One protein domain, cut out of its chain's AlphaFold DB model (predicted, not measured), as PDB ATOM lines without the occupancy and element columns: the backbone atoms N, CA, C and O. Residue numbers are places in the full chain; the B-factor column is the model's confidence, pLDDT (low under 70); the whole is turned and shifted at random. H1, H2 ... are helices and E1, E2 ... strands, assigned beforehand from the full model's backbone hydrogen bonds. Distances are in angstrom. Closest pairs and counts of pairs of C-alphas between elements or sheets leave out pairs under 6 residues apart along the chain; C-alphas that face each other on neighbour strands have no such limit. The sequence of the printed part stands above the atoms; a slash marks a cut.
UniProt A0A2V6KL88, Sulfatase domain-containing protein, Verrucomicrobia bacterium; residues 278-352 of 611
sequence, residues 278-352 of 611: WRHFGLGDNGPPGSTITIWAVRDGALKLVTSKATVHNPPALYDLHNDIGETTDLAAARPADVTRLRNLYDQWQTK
ATOM      1  N   TRP A 278      56.204  41.903 -23.623       97.88
ATOM      2  CA  TRP A 278      56.746  43.050 -22.915       97.88
ATOM      3  C   TRP A 278      56.082  43.129 -21.557       97.88
ATOM      4  O   TRP A 278      54.862  42.998 -21.442       97.88
ATOM      5  N   ARG A 279      56.883  43.396 -20.532       94.06
ATOM      6  CA  ARG A 279      56.384  43.746 -19.209       94.06
ATOM      7  C   ARG A 279      57.265  44.826 -18.629       94.06
ATOM      8  O   ARG A 279      58.488  44.726 -18.659       94.06
ATOM      9  N   HIS A 280      56.601  45.846 -18.117       89.25
ATOM     10  CA  HIS A 280      57.185  46.801 -17.206       89.25
ATOM     11  C   HIS A 280      56.400  46.663 -15.904       89.25
ATOM     12  O   HIS A 280      55.346  47.277 -15.724       89.25
ATOM     13  N   PHE A 281      56.885  45.762 -15.047       82.62
ATOM     14  CA  PHE A 281      56.296  45.426 -13.755       82.62
ATOM     15  C   PHE A 281      56.113  46.672 -12.908       82.62
ATOM     16  O   PHE A 281      56.850  47.634 -13.049       82.62
ATOM     17  N   GLY A 282      55.159  46.649 -11.995       72.62
ATOM     18  CA  GLY A 282      54.911  47.706 -11.042       72.62
ATOM     19  C   GLY A 282      53.870  47.278 -10.027       72.62
ATOM     20  O   GLY A 282      52.867  46.670 -10.394       72.62
ATOM     21  N   LEU A 283      54.108  47.597  -8.757       64.44
ATOM     22  CA  LEU A 283      53.219  47.188  -7.671       64.44
ATOM     23  C   LEU A 283      51.838  47.870  -7.740       64.44
ATOM     24  O   LEU A 283      50.875  47.350  -7.184       64.44
ATOM     25  N   GLY A 284      51.735  48.992  -8.467       64.94
ATOM     26  CA  GLY A 284      50.496  49.750  -8.619       64.94
ATOM     27  C   GLY A 284      49.879  50.120  -7.274       64.94
ATOM     28  O   GLY A 284      50.603  50.447  -6.337       64.94
ATOM     29  N   ASP A 285      48.554  50.016  -7.184       60.69
ATOM     30  CA  ASP A 285      47.778  50.379  -5.989       60.69
ATOM     31  C   ASP A 285      48.047  49.462  -4.782       60.69
ATOM     32  O   ASP A 285      47.752  49.828  -3.650       60.69
ATOM     33  N   ASN A 286      48.638  48.284  -5.013       52.59
ATOM     34  CA  ASN A 286      49.034  47.351  -3.955       52.59
ATOM     35  C   ASN A 286      50.455  47.627  -3.426       52.59
ATOM     36  O   ASN A 286      50.924  46.922  -2.534       52.59
ATOM     37  N   GLY A 287      51.174  48.591  -4.010       50.47
ATOM     38  CA  GLY A 287      52.508  49.000  -3.577       50.47
ATOM     39  C   GLY A 287      52.507  50.261  -2.716       50.47
ATOM     40  O   GLY A 287      51.469  50.895  -2.537       50.47
ATOM     41  N   PRO A 288      53.686  50.679  -2.221       44.47
ATOM     42  CA  PRO A 288      53.841  51.975  -1.571       44.47
ATOM     43  C   PRO A 288      53.345  53.129  -2.462       44.47
ATOM     44  O   PRO A 288      53.437  53.026  -3.697       44.47
ATOM     45  N   PRO A 289      52.870  54.245  -1.874       44.69
ATOM     46  CA  PRO A 289      52.504  55.444  -2.623       44.69
ATOM     47  C   PRO A 289      53.593  55.848  -3.628       44.69
ATOM     48  O   PRO A 289      54.775  55.855  -3.308       44.69
ATOM     49  N   GLY A 290      53.195  56.150  -4.868       52.16
ATOM     50  CA  GLY A 290      54.128  56.484  -5.955       52.16
ATOM     51  C   GLY A 290      54.598  55.289  -6.801       52.16
ATOM     52  O   GLY A 290      55.219  55.494  -7.853       52.16
ATOM     53  N   SER A 291      54.241  54.058  -6.415       56.28
ATOM     54  CA  SER A 291      54.498  52.849  -7.205       56.28
ATOM     55  C   SER A 291      54.017  53.002  -8.650       56.28
ATOM     56  O   SER A 291      52.901  53.436  -8.936       56.28
ATOM     57  N   THR A 292      54.862  52.633  -9.619       70.00
ATOM     58  CA  THR A 292      54.392  52.488 -11.005       70.00
ATOM     59  C   THR A 292      53.384  51.345 -11.062       70.00
ATOM     60  O   THR A 292      53.584  50.332 -10.392       70.00
ATOM     61  N   ILE A 293      52.401  51.428 -11.947       79.88
ATOM     62  CA  ILE A 293      51.513  50.298 -12.220       79.88
ATOM     63  C   ILE A 293      52.161  49.370 -13.257       79.88
ATOM     64  O   ILE A 293      52.915  49.838 -14.115       79.88
ATOM     65  N   THR A 294      51.896  48.063 -13.162       86.06
ATOM     66  CA  THR A 294      52.325  47.095 -14.178       86.06
ATOM     67  C   THR A 294      51.638  47.389 -15.510       86.06
ATOM     68  O   THR A 294      50.411  47.369 -15.598       86.06
ATOM     69  N   ILE A 295      52.434  47.582 -16.557       93.81
ATOM     70  CA  ILE A 295      51.973  47.599 -17.950       93.81
ATOM     71  C   ILE A 295      52.611  46.432 -18.699       93.81
ATOM     72  O   ILE A 295      53.733  46.020 -18.389       93.81
ATOM     73  N   TRP A 296      51.901  45.872 -19.669       96.75
ATOM     74  CA  TRP A 296      52.361  44.688 -20.388       96.75
ATOM     75  C   TRP A 296      51.705  44.550 -21.756       96.75
ATOM     76  O   TRP A 296      50.616  45.072 -21.997       96.75
ATOM     77  N   ALA A 297      52.374  43.824 -22.647       98.44
ATOM     78  CA  ALA A 297      51.845  43.460 -23.949       98.44
ATOM     79  C   ALA A 297      52.287  42.051 -24.353       98.44
ATOM     80  O   ALA A 297      53.367  41.584 -23.995       98.44
ATOM     81  N   VAL A 298      51.459  41.397 -25.160       98.69
ATOM     82  CA  VAL A 298      51.802  40.178 -25.896       98.69
ATOM     83  C   VAL A 298      51.376  40.353 -27.346       98.69
ATOM     84  O   VAL A 298      50.241  40.740 -27.624       98.69
ATOM     85  N   ARG A 299      52.284  40.065 -28.276       98.25
ATOM     86  CA  ARG A 299      52.021  40.060 -29.717       98.25
ATOM     87  C   ARG A 299      52.224  38.658 -30.252       98.25
ATOM     88  O   ARG A 299      53.304  38.108 -30.094       98.25
ATOM     89  N   ASP A 300      51.232  38.111 -30.938       97.06
ATOM     90  CA  ASP A 300      51.350  36.838 -31.647       97.06
ATOM     91  C   ASP A 300      50.835  36.990 -33.080       97.06
ATOM     92  O   ASP A 300      49.631  37.099 -33.333       97.06
ATOM     93  N   GLY A 301      51.769  37.022 -34.032       92.88
ATOM     94  CA  GLY A 301      51.475  37.419 -35.407       92.88
ATOM     95  C   GLY A 301      51.035  38.886 -35.495       92.88
ATOM     96  O   GLY A 301      51.777  39.789 -35.096       92.88
ATOM     97  N   ALA A 302      49.846  39.116 -36.056       94.31
ATOM     98  CA  ALA A 302      49.266  40.450 -36.221       94.31
ATOM     99  C   ALA A 302      48.533  40.952 -34.967       94.31
ATOM    100  O   ALA A 302      48.398  42.156 -34.780       94.31
ATOM    101  N   LEU A 303      48.077  40.049 -34.097       98.12
ATOM    102  CA  LEU A 303      47.290  40.432 -32.931       98.12
ATOM    103  C   LEU A 303      48.192  40.830 -31.766       98.12
ATOM    104  O   LEU A 303      49.159  40.127 -31.455       98.12
ATOM    105  N   LYS A 304      47.827  41.922 -31.095       98.56
ATOM    106  CA  LYS A 304      48.481  42.415 -29.884       98.56
ATOM    107  C   LYS A 304      47.447  42.663 -28.795       98.56
ATOM    108  O   LYS A 304      46.493  43.403 -29.011       98.56
ATOM    109  N   LEU A 305      47.652  42.055 -27.630       98.75
ATOM    110  CA  LEU A 305      46.888  42.331 -26.415       98.75
ATOM    111  C   LEU A 305      47.751  43.186 -25.490       98.75
ATOM    112  O   LEU A 305      48.917  42.851 -25.272       98.75
ATOM    113  N   VAL A 306      47.200  44.277 -24.963       98.31
ATOM    114  CA  VAL A 306      47.979  45.266 -24.213       98.31
ATOM    115  C   VAL A 306      47.205  45.869 -23.043       98.31
ATOM    116  O   VAL A 306      46.043  46.260 -23.154       98.31
ATOM    117  N   THR A 307      47.902  46.009 -21.920       96.31
ATOM    118  CA  THR A 307      47.538  46.890 -20.813       96.31
ATOM    119  C   THR A 307      48.574  48.007 -20.773       96.31
ATOM    120  O   THR A 307      49.692  47.809 -20.303       96.31
ATOM    121  N   SER A 308      48.212  49.167 -21.321       91.94
ATOM    122  CA  SER A 308      49.052  50.371 -21.359       91.94
ATOM    123  C   SER A 308      48.860  51.215 -20.101       91.94
ATOM    124  O   SER A 308      47.942  50.966 -19.317       91.94
ATOM    125  N   LYS A 309      49.650  52.281 -19.946       85.00
ATOM    126  CA  LYS A 309      49.459  53.239 -18.841       85.00
ATOM    127  C   LYS A 309      48.053  53.841 -18.824       85.00
ATOM    128  O   LYS A 309      47.482  54.024 -17.756       85.00
ATOM    129  N   ALA A 310      47.499  54.134 -20.001       82.69
ATOM    130  CA  ALA A 310      46.196  54.780 -20.133       82.69
ATOM    131  C   ALA A 310      45.021  53.826 -19.866       82.69
ATOM    132  O   ALA A 310      43.921  54.269 -19.547       82.69
ATOM    133  N   THR A 311      45.236  52.516 -20.011       84.31
ATOM    134  CA  THR A 311      44.182  51.494 -19.916       84.31
ATOM    135  C   THR A 311      44.357  50.581 -18.711       84.31
ATOM    136  O   THR A 311      43.723  49.537 -18.639       84.31
ATOM    137  N   VAL A 312      45.223  50.945 -17.770       81.50
ATOM    138  CA  VAL A 312      45.650  50.048 -16.694       81.50
ATOM    139  C   VAL A 312      44.545  49.695 -15.693       81.50
ATOM    140  O   VAL A 312      44.572  48.620 -15.103       81.50
ATOM    141  N   HIS A 313      43.537  50.558 -15.564       82.81
ATOM    142  CA  HIS A 313      42.341  50.319 -14.750       82.81
ATOM    143  C   HIS A 313      41.182  49.687 -15.547       82.81
ATOM    144  O   HIS A 313      40.088  49.521 -15.015       82.81
ATOM    145  N   ASN A 314      41.411  49.331 -16.816       88.56
ATOM    146  CA  ASN A 314      40.440  48.695 -17.703       88.56
ATOM    147  C   ASN A 314      40.902  47.272 -18.074       88.56
ATOM    148  O   ASN A 314      42.088  46.949 -17.941       88.56
ATOM    149  N   PRO A 315      40.004  46.412 -18.590       92.44
ATOM    150  CA  PRO A 315      40.414  45.175 -19.245       92.44
ATOM    151  C   PRO A 315      41.445  45.434 -20.366       92.44
ATOM    152  O   PRO A 315      41.421  46.507 -20.978       92.44
ATOM    153  N   PRO A 316      42.344  44.476 -20.665       96.75
ATOM    154  CA  PRO A 316      43.344  44.639 -21.720       96.75
ATOM    155  C   PRO A 316      42.691  44.857 -23.090       96.75
ATOM    156  O   PRO A 316      41.742  44.155 -23.443       96.75
ATOM    157  N   ALA A 317      43.237  45.788 -23.869       97.94
ATOM    158  CA  ALA A 317      42.760  46.107 -25.211       97.94
ATOM    159  C   ALA A 317      43.425  45.200 -26.256       97.94
ATOM    160  O   ALA A 317      44.604  44.855 -26.122       97.94
ATOM    161  N   LEU A 318      42.682  44.829 -27.298       98.56
ATOM    162  CA  LEU A 318      43.146  43.969 -28.387       98.56
ATOM    163  C   LEU A 318      43.215  44.759 -29.696       98.56
ATOM    164  O   LEU A 318      42.209  45.303 -30.133       98.56
ATOM    165  N   TYR A 319      44.360  44.728 -30.370       98.56
ATOM    166  CA  TYR A 319      44.568  45.391 -31.658       98.56
ATOM    167  C   TYR A 319      45.032  44.397 -32.730       98.56
ATOM    168  O   TYR A 319      45.728  43.422 -32.434       98.56
ATOM    169  N   ASP A 320      44.661  44.660 -33.984       98.12
ATOM    170  CA  ASP A 320      45.177  43.973 -35.173       98.12
ATOM    171  C   ASP A 320      46.186  44.880 -35.889       98.12
ATOM    172  O   ASP A 320      45.818  45.738 -36.689       98.12
ATOM    173  N   LEU A 321      47.473  44.677 -35.610       96.94
ATOM    174  CA  LEU A 321      48.560  45.529 -36.093       96.94
ATOM    175  C   LEU A 321      48.778  45.461 -37.609       96.94
ATOM    176  O   LEU A 321      49.496  46.299 -38.146       96.94
ATOM    177  N   HIS A 322      48.197  44.476 -38.306       94.75
ATOM    178  CA  HIS A 322      48.264  44.444 -39.767       94.75
ATOM    179  C   HIS A 322      47.415  45.559 -40.388       94.75
ATOM    180  O   HIS A 322      47.830  46.179 -41.362       94.75
ATOM    181  N   ASN A 323      46.247  45.826 -39.799       95.75
ATOM    182  CA  ASN A 323      45.285  46.806 -40.300       95.75
ATOM    183  C   ASN A 323      45.287  48.115 -39.490       95.75
ATOM    184  O   ASN A 323      44.814  49.138 -39.978       95.75
ATOM    185  N   ASP A 324      45.811  48.089 -38.264       97.69
ATOM    186  CA  ASP A 324      45.765  49.192 -37.302       97.69
ATOM    187  C   ASP A 324      47.080  49.293 -36.512       97.69
ATOM    188  O   ASP A 324      47.155  49.023 -35.312       97.69
ATOM    189  N   ILE A 325      48.154  49.695 -37.199       97.19
ATOM    190  CA  ILE A 325      49.483  49.876 -36.586       97.19
ATOM    191  C   ILE A 325      49.514  51.004 -35.534       97.19
ATOM    192  O   ILE A 325      50.406  51.052 -34.692       97.19
ATOM    193  N   GLY A 326      48.538  51.918 -35.582       97.50
ATOM    194  CA  GLY A 326      48.364  52.996 -34.605       97.50
ATOM    195  C   GLY A 326      47.619  52.564 -33.338       97.50
ATOM    196  O   GLY A 326      47.466  53.379 -32.426       97.50
ATOM    197  N   GLU A 327      47.155  51.312 -33.266       97.94
ATOM    198  CA  GLU A 327      46.394  50.768 -32.137       97.94
ATOM    199  C   GLU A 327      45.180  51.652 -31.795       97.94
ATOM    200  O   GLU A 327      44.975  52.042 -30.651       97.94
ATOM    201  N   THR A 328      44.399  52.060 -32.788       96.44
ATOM    202  CA  THR A 328      43.295  53.017 -32.627       96.44
ATOM    203  C   THR A 328      41.946  52.366 -32.331       96.44
ATOM    204  O   THR A 328      41.087  53.007 -31.724       96.44
ATOM    205  N   THR A 329      41.751  51.103 -32.718       97.25
ATOM    206  CA  THR A 329      40.471  50.391 -32.616       97.25
ATOM    207  C   THR A 329      40.597  49.160 -31.723       97.25
ATOM    208  O   THR A 329      41.145  48.140 -32.134       97.25
ATOM    209  N   ASP A 330      40.054  49.236 -30.506       97.88
ATOM    210  CA  ASP A 330      40.024  48.094 -29.586       97.88
ATOM    211  C   ASP A 330      38.989  47.042 -30.025       97.88
ATOM    212  O   ASP A 330      37.789  47.308 -30.129       97.88
ATOM    213  N   LEU A 331      39.468  45.824 -30.268       98.44
ATOM    214  CA  LEU A 331      38.699  44.665 -30.710       98.44
ATOM    215  C   LEU A 331      38.342  43.705 -29.566       98.44
ATOM    216  O   LEU A 331      37.720  42.673 -29.832       98.44
ATOM    217  N   ALA A 332      38.718  43.992 -28.315       97.88
ATOM    218  CA  ALA A 332      38.617  43.040 -27.207       97.88
ATOM    219  C   ALA A 332      37.182  42.529 -26.990       97.88
ATOM    220  O   ALA A 332      36.963  41.322 -26.879       97.88
ATOM    221  N   ALA A 333      36.195  43.431 -27.025       97.62
ATOM    222  CA  ALA A 333      34.781  43.077 -26.888       97.62
ATOM    223  C   ALA A 333      34.256  42.233 -28.065       97.62
ATOM    224  O   ALA A 333      33.403  41.367 -27.879       97.62
ATOM    225  N   ALA A 334      34.773  42.463 -29.276       98.25
ATOM    226  CA  ALA A 334      34.355  41.759 -30.487       98.25
ATOM    227  C   ALA A 334      35.066  40.407 -30.678       98.25
ATOM    228  O   ALA A 334      34.567  39.551 -31.409       98.25
ATOM    229  N   ARG A 335      36.232  40.199 -30.047       98.31
ATOM    230  CA  ARG A 335      37.059  38.986 -30.190       98.31
ATOM    231  C   ARG A 335      37.527  38.416 -28.838       98.31
ATOM    232  O   ARG A 335      38.729  38.246 -28.620       98.31
ATOM    233  N   PRO A 336      36.607  38.032 -27.933       98.12
ATOM    234  CA  PRO A 336      36.964  37.552 -26.592       98.12
ATOM    235  C   PRO A 336      37.801  36.259 -26.598       98.12
ATOM    236  O   PRO A 336      38.623  36.049 -25.710       98.12
ATOM    237  N   ALA A 337      37.647  35.397 -27.611       98.44
ATOM    238  CA  ALA A 337      38.458  34.185 -27.743       98.44
ATOM    239  C   ALA A 337      39.948  34.497 -27.991       98.44
ATOM    240  O   ALA A 337      40.817  33.832 -27.424       98.44
ATOM    241  N   ASP A 338      40.247  35.529 -28.788       98.69
ATOM    242  CA  ASP A 338      41.621  35.977 -29.036       98.69
ATOM    243  C   ASP A 338      42.236  36.622 -27.792       98.69
ATOM    244  O   ASP A 338      43.399  36.357 -27.487       98.69
ATOM    245  N   VAL A 339      41.447  37.398 -27.040       98.56
ATOM    246  CA  VAL A 339      41.863  37.960 -25.745       98.56
ATOM    247  C   VAL A 339      42.284  36.843 -24.791       98.56
ATOM    248  O   VAL A 339      43.409  36.859 -24.297       98.56
ATOM    249  N   THR A 340      41.431  35.835 -24.586       98.38
ATOM    250  CA  THR A 340      41.737  34.690 -23.714       98.38
ATOM    251  C   THR A 340      42.985  33.943 -24.178       98.38
ATOM    252  O   THR A 340      43.862  33.628 -23.375       98.38
ATOM    253  N   ARG A 341      43.114  33.690 -25.486       98.50
ATOM    254  CA  ARG A 341      44.272  32.989 -26.054       98.50
ATOM    255  C   ARG A 341      45.577  33.750 -25.813       98.50
ATOM    256  O   ARG A 341      46.555  33.150 -25.374       98.50
ATOM    257  N   LEU A 342      45.602  35.051 -26.100       98.62
ATOM    258  CA  LEU A 342      46.783  35.891 -25.900       98.62
ATOM    259  C   LEU A 342      47.114  36.053 -24.416       98.62
ATOM    260  O   LEU A 342      48.283  35.961 -24.045       98.62
ATOM    261  N   ARG A 343      46.102  36.210 -23.557       97.94
ATOM    262  CA  ARG A 343      46.299  36.254 -22.106       97.94
ATOM    263  C   ARG A 343      46.953  34.973 -21.591       97.94
ATOM    264  O   ARG A 343      47.933  35.063 -20.862       97.94
ATOM    265  N   ASN A 344      46.495  33.807 -22.045       97.62
ATOM    266  CA  ASN A 344      47.099  32.527 -21.671       97.62
ATOM    267  C   ASN A 344      48.572  32.427 -22.098       97.62
ATOM    268  O   ASN A 344      49.391  31.935 -21.327       97.62
ATOM    269  N   LEU A 345      48.931  32.913 -23.295       97.62
ATOM    270  CA  LEU A 345      50.335  32.959 -23.735       97.62
ATOM    271  C   LEU A 345      51.178  33.865 -22.831       97.62
ATOM    272  O   LEU A 345      52.287  33.495 -22.450       97.62
ATOM    273  N   TYR A 346      50.652  35.039 -22.479       96.69
ATOM    274  CA  TYR A 346      51.320  35.961 -21.565       96.69
ATOM    275  C   TYR A 346      51.509  35.341 -20.174       96.69
ATOM    276  O   TYR A 346      52.612  35.375 -19.635       96.69
ATOM    277  N   ASP A 347      50.476  34.708 -19.618       89.12
ATOM    278  CA  ASP A 347      50.546  34.056 -18.307       89.12
ATOM    279  C   ASP A 347      51.539  32.892 -18.284       89.12
ATOM    280  O   ASP A 347      52.301  32.760 -17.330       89.12
ATOM    281  N   GLN A 348      51.613  32.104 -19.360       90.19
ATOM    282  CA  GLN A 348      52.631  31.060 -19.513       90.19
ATOM    283  C   GLN A 348      54.054  31.619 -19.596       90.19
ATOM    284  O   GLN A 348      54.985  30.991 -19.099       90.19
ATOM    285  N   TRP A 349      54.251  32.774 -20.232       93.62
ATOM    286  CA  TRP A 349      55.560  33.424 -20.258       93.62
ATOM    287  C   TRP A 349      55.948  33.951 -18.872       93.62
ATOM    288  O   TRP A 349      57.091  33.771 -18.455       93.62
ATOM    289  N   GLN A 350      54.995  34.517 -18.123       83.75
ATOM    290  CA  GLN A 350      55.244  35.057 -16.785       83.75
ATOM    291  C   GLN A 350      55.769  34.023 -15.783       83.75
ATOM    292  O   GLN A 350      56.570  34.383 -14.925       83.75
ATOM    293  N   THR A 351      55.382  32.747 -15.900       83.06
ATOM    294  CA  THR A 351      55.884  31.687 -15.003       83.06
ATOM    295  C   THR A 351      57.383  31.418 -15.156       83.06
ATOM    296  O   THR A 351      57.980  30.768 -14.301       83.06
ATOM    297  N   LYS A 352      58.009  31.924 -16.228       83.38
ATOM    298  CA  LYS A 352      59.446  31.793 -16.504       83.38
ATOM    299  C   LYS A 352      60.277  32.982 -16.009       83.38
ATOM    300  O   LYS A 352      61.481  33.028 -16.275       83.38
TER     301      LYS A 352
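AT A GLANCE: This is residues 278 to 352 of the 611 residues of the protein "Sulfatase domain-containing protein" of Verrucomicrobia bacterium (UniProt A0A2V6KL88). What shape? Two layers: helix H1 crosses one face of meander sheet E1 to E4, each strand the antiparallel neighbour of the one before. What size? The printed part has 75 residues, mixed in class and compact: radius of gyration of the C-alphas 12.9 A, spans 39 by 28 by 19 A.

HOW THE PARTS SIT: Which strands pair? E1, residues 278 to 283, E2, 293 to 300, E3, 303 to 307, and E4, 317 to 320, form successive hairpins, with N 280 and O 295, N 298 and O 305, and N 304 and O 319 each 2.9 A, within hydrogen-bond range. And the helix? H1, residues 336 to 350, is on the sheet at a height of 9.0 A, with every O i to N i+4 pair within range.

IN THESE COORDINATES: What begins E1? C-alpha 278 does, at (56.746, 43.050, -22.915). What ends H1? C-alpha 350 does, at (55.244, 35.057, -16.785).

THE WHOLE: Which link is long? That from E4 to H1 is. Where is pLDDT low? Residues 283 to 291 are under 70.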